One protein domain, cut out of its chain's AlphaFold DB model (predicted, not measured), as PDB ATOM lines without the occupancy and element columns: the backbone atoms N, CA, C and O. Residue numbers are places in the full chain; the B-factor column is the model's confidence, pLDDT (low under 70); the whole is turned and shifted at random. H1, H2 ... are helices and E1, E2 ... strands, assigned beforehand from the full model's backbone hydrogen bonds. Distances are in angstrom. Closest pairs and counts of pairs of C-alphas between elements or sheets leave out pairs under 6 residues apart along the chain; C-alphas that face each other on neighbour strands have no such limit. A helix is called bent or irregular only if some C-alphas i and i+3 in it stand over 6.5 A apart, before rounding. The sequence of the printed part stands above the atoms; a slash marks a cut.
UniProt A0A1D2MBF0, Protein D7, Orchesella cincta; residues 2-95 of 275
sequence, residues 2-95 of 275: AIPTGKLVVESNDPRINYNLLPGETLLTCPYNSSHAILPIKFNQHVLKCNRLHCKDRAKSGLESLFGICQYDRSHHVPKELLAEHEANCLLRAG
ATOM      1  N   ALA A   2     369.415 327.711 243.774       29.86
ATOM      2  CA  ALA A   2     368.933 327.068 244.996       29.86
ATOM      3  C   ALA A   2     370.056 326.212 245.594       29.86
ATOM      4  O   ALA A   2     370.728 325.489 244.860       29.86
ATOM      5  N   ILE A   3     370.266 326.292 246.911       40.56
ATOM      6  CA  ILE A   3     371.119 325.329 247.613       40.56
ATOM      7  C   ILE A   3     370.540 323.949 247.288       40.56
ATOM      8  O   ILE A   3     369.328 323.783 247.463       40.56
ATOM      9  N   PRO A   4     371.335 322.972 246.820       32.97
ATOM     10  CA  PRO A   4     370.857 321.611 246.716       32.97
ATOM     11  C   PRO A   4     370.562 321.144 248.140       32.97
ATOM     12  O   PRO A   4     371.435 320.668 248.864       32.97
ATOM     13  N   THR A   5     369.314 321.307 248.569       46.41
ATOM     14  CA  THR A   5     368.717 320.496 249.615       46.41
ATOM     15  C   THR A   5     368.670 319.102 249.024       46.41
ATOM     16  O   THR A   5     367.679 318.691 248.425       46.41
ATOM     17  N   GLY A   6     369.810 318.406 249.075       42.09
ATOM     18  CA  GLY A   6     369.894 317.023 248.644       42.09
ATOM     19  C   GLY A   6     368.724 316.306 249.292       42.09
ATOM     20  O   GLY A   6     368.600 316.338 250.518       42.09
ATOM     21  N   LYS A   7     367.810 315.777 248.469       44.56
ATOM     22  CA  LYS A   7     366.717 314.937 248.947       44.56
ATOM     23  C   LYS A   7     367.386 313.798 249.693       44.56
ATOM     24  O   LYS A   7     367.904 312.869 249.078       44.56
ATOM     25  N   LEU A   8     367.423 313.905 251.012       44.09
ATOM     26  CA  LEU A   8     367.865 312.818 251.846       44.09
ATOM     27  C   LEU A   8     366.675 311.868 251.863       44.09
ATOM     28  O   LEU A   8     365.705 312.050 252.596       44.09
ATOM     29  N   VAL A   9     366.714 310.894 250.954       48.78
ATOM     30  CA  VAL A   9     365.899 309.694 251.088       48.78
ATOM     31  C   VAL A   9     366.485 308.984 252.297       48.78
ATOM     32  O   VAL A   9     367.465 308.249 252.203       48.78
ATOM     33  N   VAL A  10     365.976 309.336 253.473       46.66
ATOM     34  CA  VAL A  10     366.358 308.696 254.722       46.66
ATOM     35  C   VAL A  10     365.722 307.310 254.699       46.66
ATOM     36  O   VAL A  10     364.655 307.093 255.265       46.66
ATOM     37  N   GLU A  11     366.383 306.351 254.057       46.31
ATOM     38  CA  GLU A  11     366.249 304.948 254.442       46.31
ATOM     39  C   GLU A  11     366.955 304.794 255.795       46.31
ATOM     40  O   GLU A  11     368.101 304.362 255.906       46.31
ATOM     41  N   SER A  12     366.303 305.266 256.860       47.41
ATOM     42  CA  SER A  12     366.795 305.053 258.216       47.41
ATOM     43  C   SER A  12     366.632 303.576 258.551       47.41
ATOM     44  O   SER A  12     365.563 303.141 258.974       47.41
ATOM     45  N   ASN A  13     367.719 302.817 258.429       47.53
ATOM     46  CA  ASN A  13     367.838 301.479 259.012       47.53
ATOM     47  C   ASN A  13     367.912 301.505 260.554       47.53
ATOM     48  O   ASN A  13     368.080 300.450 261.164       47.53
ATOM     49  N   ASP A  14     367.810 302.674 261.202       46.38
ATOM     50  CA  ASP A  14     367.780 302.785 262.660       46.38
ATOM     51  C   ASP A  14     366.346 302.558 263.190       46.38
ATOM     52  O   ASP A  14     365.479 303.429 263.044       46.38
ATOM     53  N   PRO A  15     366.055 301.406 263.831       51.47
ATOM     54  CA  PRO A  15     364.706 301.043 264.268       51.47
ATOM     55  C   PRO A  15     364.176 301.910 265.420       51.47
ATOM     56  O   PRO A  15     363.018 301.761 265.816       51.47
ATOM     57  N   ARG A  16     365.012 302.786 265.995       43.44
ATOM     58  CA  ARG A  16     364.652 303.667 267.119       43.44
ATOM     59  C   ARG A  16     364.080 305.001 266.668       43.44
ATOM     60  O   ARG A  16     363.385 305.659 267.440       43.44
ATOM     61  N   ILE A  17     364.367 305.406 265.437       55.31
ATOM     62  CA  ILE A  17     363.962 306.698 264.899       55.31
ATOM     63  C   ILE A  17     362.725 306.487 264.024       55.31
ATOM     64  O   ILE A  17     362.736 306.651 262.810       55.31
ATOM     65  N   ASN A  18     361.622 306.088 264.661       53.50
ATOM     66  CA  ASN A  18     360.319 306.055 264.009       53.50
ATOM     67  C   ASN A  18     359.697 307.452 264.112       53.50
ATOM     68  O   ASN A  18     358.811 307.710 264.930       53.50
ATOM     69  N   TYR A  19     360.213 308.393 263.318       60.84
ATOM     70  CA  TYR A  19     359.400 309.541 262.937       60.84
ATOM     71  C   TYR A  19     358.162 308.916 262.295       60.84
ATOM     72  O   TYR A  19     358.322 308.169 261.338       60.84
ATOM     73  N   ASN A  20     356.967 309.100 262.865       69.12
ATOM     74  CA  ASN A  20     355.709 308.611 262.285       69.12
ATOM     75  C   ASN A  20     355.440 309.341 260.954       69.12
ATOM     76  O   ASN A  20     354.507 310.133 260.860       69.12
ATOM     77  N   LEU A  21     356.313 309.142 259.976       76.38
ATOM     78  CA  LEU A  21     356.224 309.662 258.634       76.38
ATOM     79  C   LEU A  21     355.211 308.805 257.907       76.38
ATOM     80  O   LEU A  21     355.218 307.573 258.019       76.38
ATOM     81  N   LEU A  22     354.328 309.463 257.175       76.25
ATOM     82  CA  LEU A  22     353.492 308.754 256.227       76.25
ATOM     83  C   LEU A  22     354.384 308.186 255.108       76.25
ATOM     84  O   LEU A  22     355.437 308.758 254.801       76.25
ATOM     85  N   PRO A  23     354.003 307.054 254.492       76.44
ATOM     86  CA  PRO A  23     354.716 306.528 253.333       76.44
ATOM     87  C   PRO A  23     354.884 307.615 252.259       76.44
ATOM     88  O   PRO A  23     353.904 308.224 251.841       76.44
ATOM     89  N   GLY A  24     356.124 307.873 251.833       77.44
ATOM     90  CA  GLY A  24     356.447 308.891 250.825       77.44
ATOM     91  C   GLY A  24     356.829 310.273 251.374       77.44
ATOM     92  O   GLY A  24     357.321 311.109 250.614       77.44
ATOM     93  N   GLU A  25     356.684 310.525 252.677       81.75
ATOM     94  CA  GLU A  25     357.193 311.762 253.273       81.75
ATOM     95  C   GLU A  25     358.726 311.758 253.312       81.75
ATOM     96  O   GLU A  25     359.366 310.826 253.799       81.75
ATOM     97  N   THR A  26     359.324 312.836 252.809       85.19
ATOM     98  CA  THR A  26     360.776 313.047 252.842       85.19
ATOM     99  C   THR A  26     361.131 314.052 253.926       85.19
ATOM    100  O   THR A  26     360.354 314.958 254.230       85.19
ATOM    101  N   LEU A  27     362.309 313.894 254.527       87.75
ATOM    102  CA  LEU A  27     362.857 314.852 255.482       87.75
ATOM    103  C   LEU A  27     363.980 315.648 254.822       87.75
ATOM    104  O   LEU A  27     364.782 315.118 254.058       87.75
ATOM    105  N   LEU A  28     364.043 316.932 255.148       86.50
ATOM    106  CA  LEU A  28     365.123 317.831 254.772       86.50
ATOM    107  C   LEU A  28     366.051 318.029 255.967       86.50
ATOM    108  O   LEU A  28     365.596 318.202 257.101       86.50
ATOM    109  N   THR A  29     367.353 318.041 255.715       90.62
ATOM    110  CA  THR A  29     368.351 318.367 256.736       90.62
ATOM    111  C   THR A  29     368.432 319.879 256.931       90.62
ATOM    112  O   THR A  29     368.432 320.643 255.965       90.62
ATOM    113  N   CYS A  30     368.501 320.335 258.184       90.00
ATOM    114  CA  CYS A  30     368.664 321.758 258.474       90.00
ATOM    115  C   CYS A  30     370.049 322.262 258.035       90.00
ATOM    116  O   CYS A  30     371.053 321.666 258.431       90.00
ATOM    117  N   PRO A  31     370.148 323.408 257.337       87.44
ATOM    118  CA  PRO A  31     371.438 323.985 256.951       87.44
ATOM    119  C   PRO A  31     372.273 324.472 258.149       87.44
ATOM    120  O   PRO A  31     373.491 324.575 258.052       87.44
ATOM    121  N   TYR A  32     371.637 324.765 259.289       86.75
ATOM    122  CA  TYR A  32     372.318 325.233 260.502       86.75
ATOM    123  C   TYR A  32     372.835 324.103 261.396       86.75
ATOM    124  O   TYR A  32     373.750 324.320 262.187       86.75
ATOM    125  N   ASN A  33     372.223 322.921 261.310       87.31
ATOM    126  CA  ASN A  33     372.545 321.782 262.158       87.31
ATOM    127  C   ASN A  33     372.202 320.480 261.430       87.31
ATOM    128  O   ASN A  33     371.028 320.142 261.273       87.31
ATOM    129  N   SER A  34     373.227 319.725 261.040       86.19
ATOM    130  CA  SER A  34     373.075 318.462 260.312       86.19
ATOM    131  C   SER A  34     372.303 317.390 261.087       86.19
ATOM    132  O   SER A  34     371.771 316.464 260.484       86.19
ATOM    133  N   SER A  35     372.208 317.515 262.413       87.62
ATOM    134  CA  SER A  35     371.458 316.589 263.269       87.62
ATOM    135  C   SER A  35     369.944 316.824 263.231       87.62
ATOM    136  O   SER A  35     369.182 316.011 263.749       87.62
ATOM    137  N   HIS A  36     369.480 317.940 262.662       89.75
ATOM    138  CA  HIS A  36     368.055 318.222 262.525       89.75
ATOM    139  C   HIS A  36     367.529 317.699 261.186       89.75
ATOM    140  O   HIS A  36     367.916 318.194 260.127       89.75
ATOM    141  N   ALA A  37     366.581 316.765 261.252       91.88
ATOM    142  CA  ALA A  37     365.779 316.312 260.120       91.88
ATOM    143  C   ALA A  37     364.346 316.852 260.259       91.88
ATOM    144  O   ALA A  37     363.727 316.730 261.319       91.88
ATOM    145  N   ILE A  38     363.833 317.518 259.222       90.81
ATOM    146  CA  ILE A  38     362.614 318.335 259.295       90.81
ATOM    147  C   ILE A  38     361.713 318.031 258.105       90.81
ATOM    148  O   ILE A  38     362.176 317.921 256.976       90.81
ATOM    149  N   LEU A  39     360.406 317.966 258.344       90.38
ATOM    150  CA  LEU A  39     359.422 317.893 257.267       90.38
ATOM    151  C   LEU A  39     359.442 319.174 256.408       90.38
ATOM    152  O   LEU A  39     359.468 320.267 256.985       90.38
ATOM    153  N   PRO A  40     359.323 319.081 255.071       88.06
ATOM    154  CA  PRO A  40     359.281 320.230 254.166       88.06
ATOM    155  C   PRO A  40     358.282 321.311 254.594       88.06
ATOM    156  O   PRO A  40     358.629 322.487 254.659       88.06
ATOM    157  N   ILE A  41     357.078 320.914 255.025       90.12
ATOM    158  CA  ILE A  41     356.027 321.845 255.477       90.12
ATOM    159  C   ILE A  41     356.422 322.662 256.720       90.12
ATOM    160  O   ILE A  41     355.931 323.767 256.936       90.12
ATOM    161  N   LYS A  42     357.334 322.139 257.547       91.94
ATOM    162  CA  LYS A  42     357.839 322.811 258.756       91.94
ATOM    163  C   LYS A  42     359.202 323.462 258.540       91.94
ATOM    164  O   LYS A  42     359.710 324.085 259.473       91.94
ATOM    165  N   PHE A  43     359.791 323.333 257.352       89.00
ATOM    166  CA  PHE A  43     361.163 323.752 257.085       89.00
ATOM    167  C   PHE A  43     361.345 325.256 257.308       89.00
ATOM    168  O   PHE A  43     362.138 325.643 258.161       89.00
ATOM    169  N   ASN A  44     360.526 326.104 256.680       87.50
ATOM    170  CA  ASN A  44     360.642 327.566 256.808       87.50
ATOM    171  C   ASN A  44     360.529 328.040 258.269       87.50
ATOM    172  O   ASN A  44     361.355 328.813 258.759       87.50
ATOM    173  N   GLN A  45     359.549 327.517 259.013       92.81
ATOM    174  CA  GLN A  45     359.384 327.848 260.433       92.81
ATOM    175  C   GLN A  45     360.551 327.345 261.290       92.81
ATOM    176  O   GLN A  45     360.966 328.025 262.234       92.81
ATOM    177  N   HIS A  46     361.069 326.150 260.990       93.50
ATOM    178  CA  HIS A  46     362.222 325.594 261.684       93.50
ATOM    179  C   HIS A  46     363.457 326.453 261.451       93.50
ATOM    180  O   HIS A  46     364.100 326.835 262.422       93.50
ATOM    181  N   VAL A  47     363.777 326.774 260.197       90.31
ATOM    182  CA  VAL A  47     364.990 327.508 259.819       90.31
ATOM    183  C   VAL A  47     365.038 328.863 260.530       90.31
ATOM    184  O   VAL A  47     366.057 329.184 261.136       90.31
ATOM    185  N   LEU A  48     363.920 329.594 260.616       90.06
ATOM    186  CA  LEU A  48     363.843 330.854 261.370       90.06
ATOM    187  C   LEU A  48     364.126 330.686 262.873       90.06
ATOM    188  O   LEU A  48     364.843 331.492 263.471       90.06
ATOM    189  N   LYS A  49     363.571 329.645 263.508       92.81
ATOM    190  CA  LYS A  49     363.801 329.361 264.938       92.81
ATOM    191  C   LYS A  49     365.227 328.872 265.196       92.81
ATOM    192  O   LYS A  49     365.871 329.325 266.138       92.81
ATOM    193  N   CYS A  50     365.711 327.976 264.346       92.25
ATOM    194  CA  CYS A  50     367.027 327.359 264.418       92.25
ATOM    195  C   CYS A  50     368.122 328.412 264.214       92.25
ATOM    196  O   CYS A  50     369.046 328.487 265.019       92.25
ATOM    197  N   ASN A  51     367.942 329.320 263.250       90.56
ATOM    198  CA  ASN A  51     368.811 330.472 263.034       90.56
ATOM    199  C   ASN A  51     368.955 331.328 264.304       90.56
ATOM    200  O   ASN A  51     370.064 331.636 264.722       90.56
ATOM    201  N   ARG A  52     367.849 331.663 264.986       89.06
ATOM    202  CA  ARG A  52     367.897 332.465 266.226       89.06
ATOM    203  C   ARG A  52     368.664 331.792 267.362       89.06
ATOM    204  O   ARG A  52     369.241 332.497 268.183       89.06
ATOM    205  N   LEU A  53     368.631 330.464 267.442       88.00
ATOM    206  CA  LEU A  53     369.365 329.707 268.458       88.00
ATOM    207  C   LEU A  53     370.847 329.605 268.082       88.00
ATOM    208  O   LEU A  53     371.701 330.076 268.828       88.00
ATOM    209  N   HIS A  54     371.154 329.112 266.880       84.25
ATOM    210  CA  HIS A  54     372.537 328.895 266.460       84.25
ATOM    211  C   HIS A  54     373.309 330.188 266.196       84.25
ATOM    212  O   HIS A  54     374.506 330.228 266.464       84.25
ATOM    213  N   CYS A  55     372.672 331.268 265.734       80.75
ATOM    214  CA  CYS A  55     373.356 332.559 265.622       80.75
ATOM    215  C   CYS A  55     373.700 333.150 266.985       80.75
ATOM    216  O   CYS A  55     374.747 333.773 267.106       80.75
ATOM    217  N   LYS A  56     372.885 332.927 268.026       82.25
ATOM    218  CA  LYS A  56     373.248 333.354 269.386       82.25
ATOM    219  C   LYS A  56     374.458 332.587 269.900       82.25
ATOM    220  O   LYS A  56     375.354 333.197 270.475       82.25
ATOM    221  N   ASP A  57     374.498 331.278 269.674       84.19
ATOM    222  CA  ASP A  57     375.618 330.452 270.121       84.19
ATOM    223  C   ASP A  57     376.896 330.762 269.330       84.19
ATOM    224  O   ASP A  57     377.960 330.934 269.924       84.19
ATOM    225  N   ARG A  58     376.795 330.957 268.006       83.31
ATOM    226  CA  ARG A  58     377.949 331.326 267.171       83.31
ATOM    227  C   ARG A  58     378.460 332.738 267.459       83.31
ATOM    228  O   ARG A  58     379.669 332.904 267.602       83.31
ATOM    229  N   ALA A  59     377.569 333.710 267.667       83.12
ATOM    230  CA  ALA A  59     377.947 335.066 268.074       83.12
ATOM    231  C   ALA A  59     378.706 335.075 269.408       83.12
ATOM    232  O   ALA A  59     379.716 335.761 269.529       83.12
ATOM    233  N   LYS A  60     378.287 334.259 270.387       88.44
ATOM    234  CA  LYS A  60     379.027 334.101 271.652       88.44
ATOM    235  C   LYS A  60     380.427 333.528 271.448       88.44
ATOM    236  O   LYS A  60     381.340 333.900 272.173       88.44
ATOM    237  N   SER A  61     380.595 332.638 270.472       90.88
ATOM    238  CA  SER A  61     381.902 332.077 270.111       90.88
ATOM    239  C   SER A  61     382.744 332.970 269.187       90.88
ATOM    240  O   SER A  61     383.841 332.570 268.813       90.88
ATOM    241  N   GLY A  62     382.248 334.150 268.789       91.00
ATOM    242  CA  GLY A  62     382.944 335.058 267.867       91.00
ATOM    243  C   GLY A  62     383.002 334.579 266.410       91.00
ATOM    244  O   GLY A  62     383.723 335.156 265.604       91.00
ATOM    245  N   LEU A  63     382.251 333.533 266.056       87.69
ATOM    246  CA  LEU A  63     382.170 333.005 264.694       87.69
ATOM    247  C   LEU A  63     381.040 333.693 263.922       87.69
ATOM    248  O   LEU A  63     379.885 333.682 264.352       87.69
ATOM    249  N   GLU A  64     381.359 334.235 262.748       86.44
ATOM    250  CA  GLU A  64     380.369 334.849 261.859       86.44
ATOM    251  C   GLU A  64     379.343 333.832 261.337       86.44
ATOM    252  O   GLU A  64     379.645 332.647 261.147       86.44
ATOM    253  N   SER A  65     378.109 334.278 261.070       84.88
ATOM    254  CA  SER A  65     377.084 333.424 260.461       84.88
ATOM    255  C   SER A  65     377.514 332.979 259.056       84.88
ATOM    256  O   SER A  65     377.902 333.792 258.227       84.88
ATOM    257  N   LEU A  66     377.427 331.672 258.776       86.69
ATOM    258  CA  LEU A  66     377.744 331.115 257.451       86.69
ATOM    259  C   LEU A  66     376.699 331.513 256.399       86.69
ATOM    260  O   LEU A  66     376.980 331.534 255.204       86.69
ATOM    261  N   PHE A  67     375.490 331.835 256.857       91.31
ATOM    262  CA  PHE A  67     374.358 332.191 256.017       91.31
ATOM    263  C   PHE A  67     373.999 333.663 256.208       91.31
ATOM    264  O   PHE A  67     373.976 334.162 257.339       91.31
ATOM    265  N   GLY A  68     373.706 334.327 255.095       92.50
ATOM    266  CA  GLY A  68     372.993 335.592 255.026       92.50
ATOM    267  C   GLY A  68     371.494 335.366 254.822       92.50
ATOM    268  O   GLY A  68     371.059 334.295 254.388       92.50
ATOM    269  N   ILE A  69     370.704 336.377 255.169       93.12
ATOM    270  CA  ILE A  69     369.259 336.406 254.932       93.12
ATOM    271  C   ILE A  69     369.029 337.387 253.789       93.12
ATOM    272  O   ILE A  69     369.529 338.508 253.862       93.12
ATOM    273  N   CYS A  70     368.298 336.970 252.758       94.56
ATOM    274  CA  CYS A  70     367.954 337.847 251.642       94.56
ATOM    275  C   CYS A  70     367.154 339.061 252.129       94.56
ATOM    276  O   CYS A  70     366.218 338.921 252.923       94.56
ATOM    277  N   GLN A  71     367.480 340.250 251.621       94.62
ATOM    278  CA  GLN A  71     366.742 341.472 251.956       94.62
ATOM    279  C   GLN A  71     365.281 341.475 251.473       94.62
ATOM    280  O   GLN A  71     364.435 342.107 252.103       94.62
ATOM    281  N   TYR A  72     364.977 340.755 250.387       92.62
ATOM    282  CA  TYR A  72     363.641 340.710 249.779       92.62
ATOM    283  C   TYR A  72     362.730 339.655 250.416       92.62
ATOM    284  O   TYR A  72     361.522 339.854 250.498       92.62
ATOM    285  N   ASP A  73     363.299 338.544 250.896       88.62
ATOM    286  CA  ASP A  73     362.548 337.500 251.593       88.62
ATOM    287  C   ASP A  73     363.337 336.912 252.759       88.62
ATOM    288  O   ASP A  73     364.375 336.268 252.600       88.62
ATOM    289  N   ARG A  74     362.768 337.060 253.955       86.62
ATOM    290  CA  ARG A  74     363.334 336.526 255.194       86.62
ATOM    291  C   ARG A  74     363.330 334.998 255.247       86.62
ATOM    292  O   ARG A  74     363.975 334.442 256.131       86.62
ATOM    293  N   SER A  75     362.592 334.332 254.359       84.25
ATOM    294  CA  SER A  75     362.578 332.875 254.213       84.25
ATOM    295  C   SER A  75     363.763 332.345 253.397       84.25
ATOM    296  O   SER A  75     364.105 331.165 253.501       84.25
ATOM    297  N   HIS A  76     364.439 333.208 252.631       89.25
ATOM    298  CA  HIS A  76     365.608 332.836 251.843       89.25
ATOM    299  C   HIS A  76     366.883 332.942 252.684       89.25
ATOM    300  O   HIS A  76     367.410 334.024 252.953       89.25
ATOM    301  N   HIS A  77     367.395 331.778 253.071       90.44
ATOM    302  CA  HIS A  77     368.680 331.625 253.741       90.44
ATOM    303  C   HIS A  77     369.715 331.148 252.722       90.44
ATOM    304  O   HIS A  77     369.578 330.061 252.162       90.44
ATOM    305  N   VAL A  78     370.744 331.957 252.473       92.38
ATOM    306  CA  VAL A  78     371.738 331.734 251.408       92.38
ATOM    307  C   VAL A  78     373.138 331.818 252.016       92.38
ATOM    308  O   VAL A  78     373.334 332.620 252.930       92.38
ATOM    309  N   PRO A  79     374.127 331.008 251.586       93.50
ATOM    310  CA  PRO A  79     375.507 331.183 252.027       93.50
ATOM    311  C   PRO A  79     375.957 332.629 251.810       93.50
ATOM    312  O   PRO A  79     375.653 333.215 250.772       93.50
ATOM    313  N   LYS A  80     376.661 333.211 252.785       93.62
ATOM    314  CA  LYS A  80     377.026 334.640 252.775       93.62
ATOM    315  C   LYS A  80     377.786 335.041 251.500       93.62
ATOM    316  O   LYS A  80     377.563 336.125 250.978       93.62
ATOM    317  N   GLU A  81     378.602 334.133 250.964       95.12
ATOM    318  CA  GLU A  81     379.363 334.297 249.715       95.12
ATOM    319  C   GLU A  81     378.474 334.418 248.466       95.12
ATOM    320  O   GLU A  81     378.815 335.129 247.529       95.12
ATOM    321  N   LEU A  82     377.309 333.765 248.467       95.19
ATOM    322  CA  LEU A  82     376.366 333.744 247.345       95.19
ATOM    323  C   LEU A  82     375.203 334.726 247.533       95.19
ATOM    324  O   LEU A  82     374.299 334.780 246.699       95.19
ATOM    325  N   LEU A  83     375.194 335.488 248.631       95.69
ATOM    326  CA  LEU A  83     374.082 336.374 248.961       95.69
ATOM    327  C   LEU A  83     373.920 337.482 247.914       95.69
ATOM    328  O   LEU A  83     372.810 337.706 247.450       95.69
ATOM    329  N   ALA A  84     375.019 338.109 247.488       96.56
ATOM    330  CA  ALA A  84     374.982 339.190 246.503       96.56
ATOM    331  C   ALA A  84     374.448 338.717 245.137       96.56
ATOM    332  O   ALA A  84     373.620 339.387 244.520       96.56
ATOM    333  N   GLU A  85     374.871 337.534 244.683       96.81
ATOM    334  CA  GLU A  85     374.370 336.930 243.444       96.81
ATOM    335  C   GLU A  85     372.894 336.523 243.570       96.81
ATOM    336  O   GLU A  85     372.100 336.726 242.646       96.81
ATOM    337  N   HIS A  86     372.497 335.975 244.723       96.19
ATOM    338  CA  HIS A  86     371.099 335.659 244.996       96.19
ATOM    339  C   HIS A  86     370.227 336.911 244.984       96.19
ATOM    340  O   HIS A  86     369.171 336.888 244.367       96.19
ATOM    341  N   GLU A  87     370.645 337.989 245.644       95.00
ATOM    342  CA  GLU A  87     369.894 339.244 245.681       95.00
ATOM    343  C   GLU A  87     369.773 339.857 244.288       95.00
ATOM    344  O   GLU A  87     368.691 340.320 243.931       95.00
ATOM    345  N   ALA A  88     370.819 339.778 243.460       94.75
ATOM    346  CA  ALA A  88     370.756 340.220 242.071       94.75
ATOM    347  C   ALA A  88     369.684 339.464 241.262       94.75
ATOM    348  O   ALA A  88     368.961 340.089 240.484       94.75
ATOM    349  N   ASN A  89     369.541 338.157 241.504       95.00
ATOM    350  CA  ASN A  89     368.667 337.241 240.763       95.00
ATOM    351  C   ASN A  89     367.416 336.797 241.548       95.00
ATOM    352  O   ASN A  89     366.802 335.778 241.222       95.00
ATOM    353  N   CYS A  90     367.055 337.497 242.624       93.88
ATOM    354  CA  CYS A  90     365.957 337.070 243.483       93.88
ATOM    355  C   CYS A  90     364.623 337.297 242.764       93.88
ATOM    356  O   CYS A  90     364.334 338.416 242.352       93.88
ATOM    357  N   LEU A  91     363.772 336.273 242.664       90.12
ATOM    358  CA  LEU A  91     362.464 336.398 242.000       90.12
ATOM    359  C   LEU A  91     361.582 337.475 242.649       90.12
ATOM    360  O   LEU A  91     360.848 338.184 241.969       90.12
ATOM    361  N   LEU A  92     361.707 337.639 243.967       87.00
ATOM    362  CA  LEU A  92     360.953 338.634 244.723       87.00
ATOM    363  C   LEU A  92     361.518 340.054 244.583       87.00
ATOM    364  O   LEU A  92     360.799 341.003 244.869       87.00
ATOM    365  N   ARG A  93     362.742 340.225 244.063       85.06
ATOM    366  CA  ARG A  93     363.294 341.553 243.747       85.06
ATOM    367  C   ARG A  93     362.456 342.262 242.684       85.06
ATOM    368  O   ARG A  93     362.204 343.456 242.818       85.06
ATOM    369  N   ALA A  94     362.015 341.524 241.662       75.81
ATOM    370  CA  ALA A  94     361.189 342.053 240.578       75.81
ATOM    371  C   ALA A  94     359.771 342.424 241.046       75.81
ATOM    372  O   ALA A  94     359.189 343.365 240.527       75.81
ATOM    373  N   GLY A  95     359.233 341.730 242.054       68.06
ATOM    374  CA  GLY A  95     357.908 342.028 242.613       68.06
ATOM    375  C   GLY A  95     357.880 343.228 243.565       68.06
ATOM    376  O   GLY A  95     356.815 343.772 243.831       68.06
TER     377      GLY A  95
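Overview. This is residues 2 to 95 of the 275 residues of the protein "Protein D7" of Orchesella cincta (UniProt A0A1D2MBF0). Two small units of the same make stand end to end in a loose, flat body: a two-stranded hairpin E1 E2 with the long, kinked helix H1 packed on it through residues 40 to 54, then a second hairpin E3 E4 with the short helix H2 packed on it. Before them comes a long stretch without named elements, residues 2 to 27, which folds back on itself in a loop whose residues 12 to 18 stick out; the very short H3 ends the printed part, beyond H2. The printed part has 94 residues, with three named helices and four named strands in the order E1, E2, H1, E3, E4, H2, H3; both two-stranded sheets are antiparallel, and the class is mixed, helices and strands. The radius of gyration of the C-alphas is 15.3 A, and the C-alphas span 43 by 36 by 19 A.

Arrangement. E1, residues 28 to 30, and E2, residues 33 to 38, form a hairpin of antiparallel strands at 141 degrees, with N 28 and O 38 at 2.8 A and N 30 and O 36 at 2.9 A, both within hydrogen-bond range. A tight link leads to H1, residues 40 to 60, whose closest C-alphas to E1 are those of Pro 40 and Leu 28, 6.3 A apart. H1 has a kink of 39 degrees near residue 47. E3, residues 67 to 69, and E4, residues 77 to 79, form the second hairpin, antiparallel at 137 degrees, with N 68 and O 78 at 2.8 A, within hydrogen-bond range. H1 and E4 are only just apart, with closest C-alphas at 8.2 A. E4 is followed directly by H2, residues 80 to 88; the closest C-alphas of E3 and H2 are those of Gly 68 and Lys 80, 4.7 A. H1 and H2 are apart. H2 and H3, residues 91 to 95, are close but not clearly touching, with the C-alphas of Glu 87 and Arg 93 closest at 7.3 A. O i to N i+4 pairs are within hydrogen-bond range in 14 of 17 cases in H1, 3 of 5 in H2 and 0 of 1 in H3, where 1 of 2 O i to N i+3 pairs is.

Along the chain. E1 begins at C-alpha 28, (365.123, 317.831, 254.772), and measures 6.5 A; E2 measures 10.9 A. H1 runs 29.8 A from C-alpha 40 to C-alpha 60 at (379.027, 334.101, 271.652). E3 measures 6.7 A, E4 7.1 A, H2 13.6 A and H3 7.3 A, ending at C-alpha 95, (357.908, 342.028, 242.613). H1 and H2 are irregular: C-alphas 41 and 44 are 7.5 A apart, and C-alphas 81 and 84 are 7.3 A apart.

Size, cuts and confidence. The two C-alphas farthest apart are those of Pro 15 and Ala 94, 47.5 A. The printed part has no cut, and no link between named elements is long. The mean pLDDT of the printed part is 80.2; residues 2 to 20 and residue 95 are under 70.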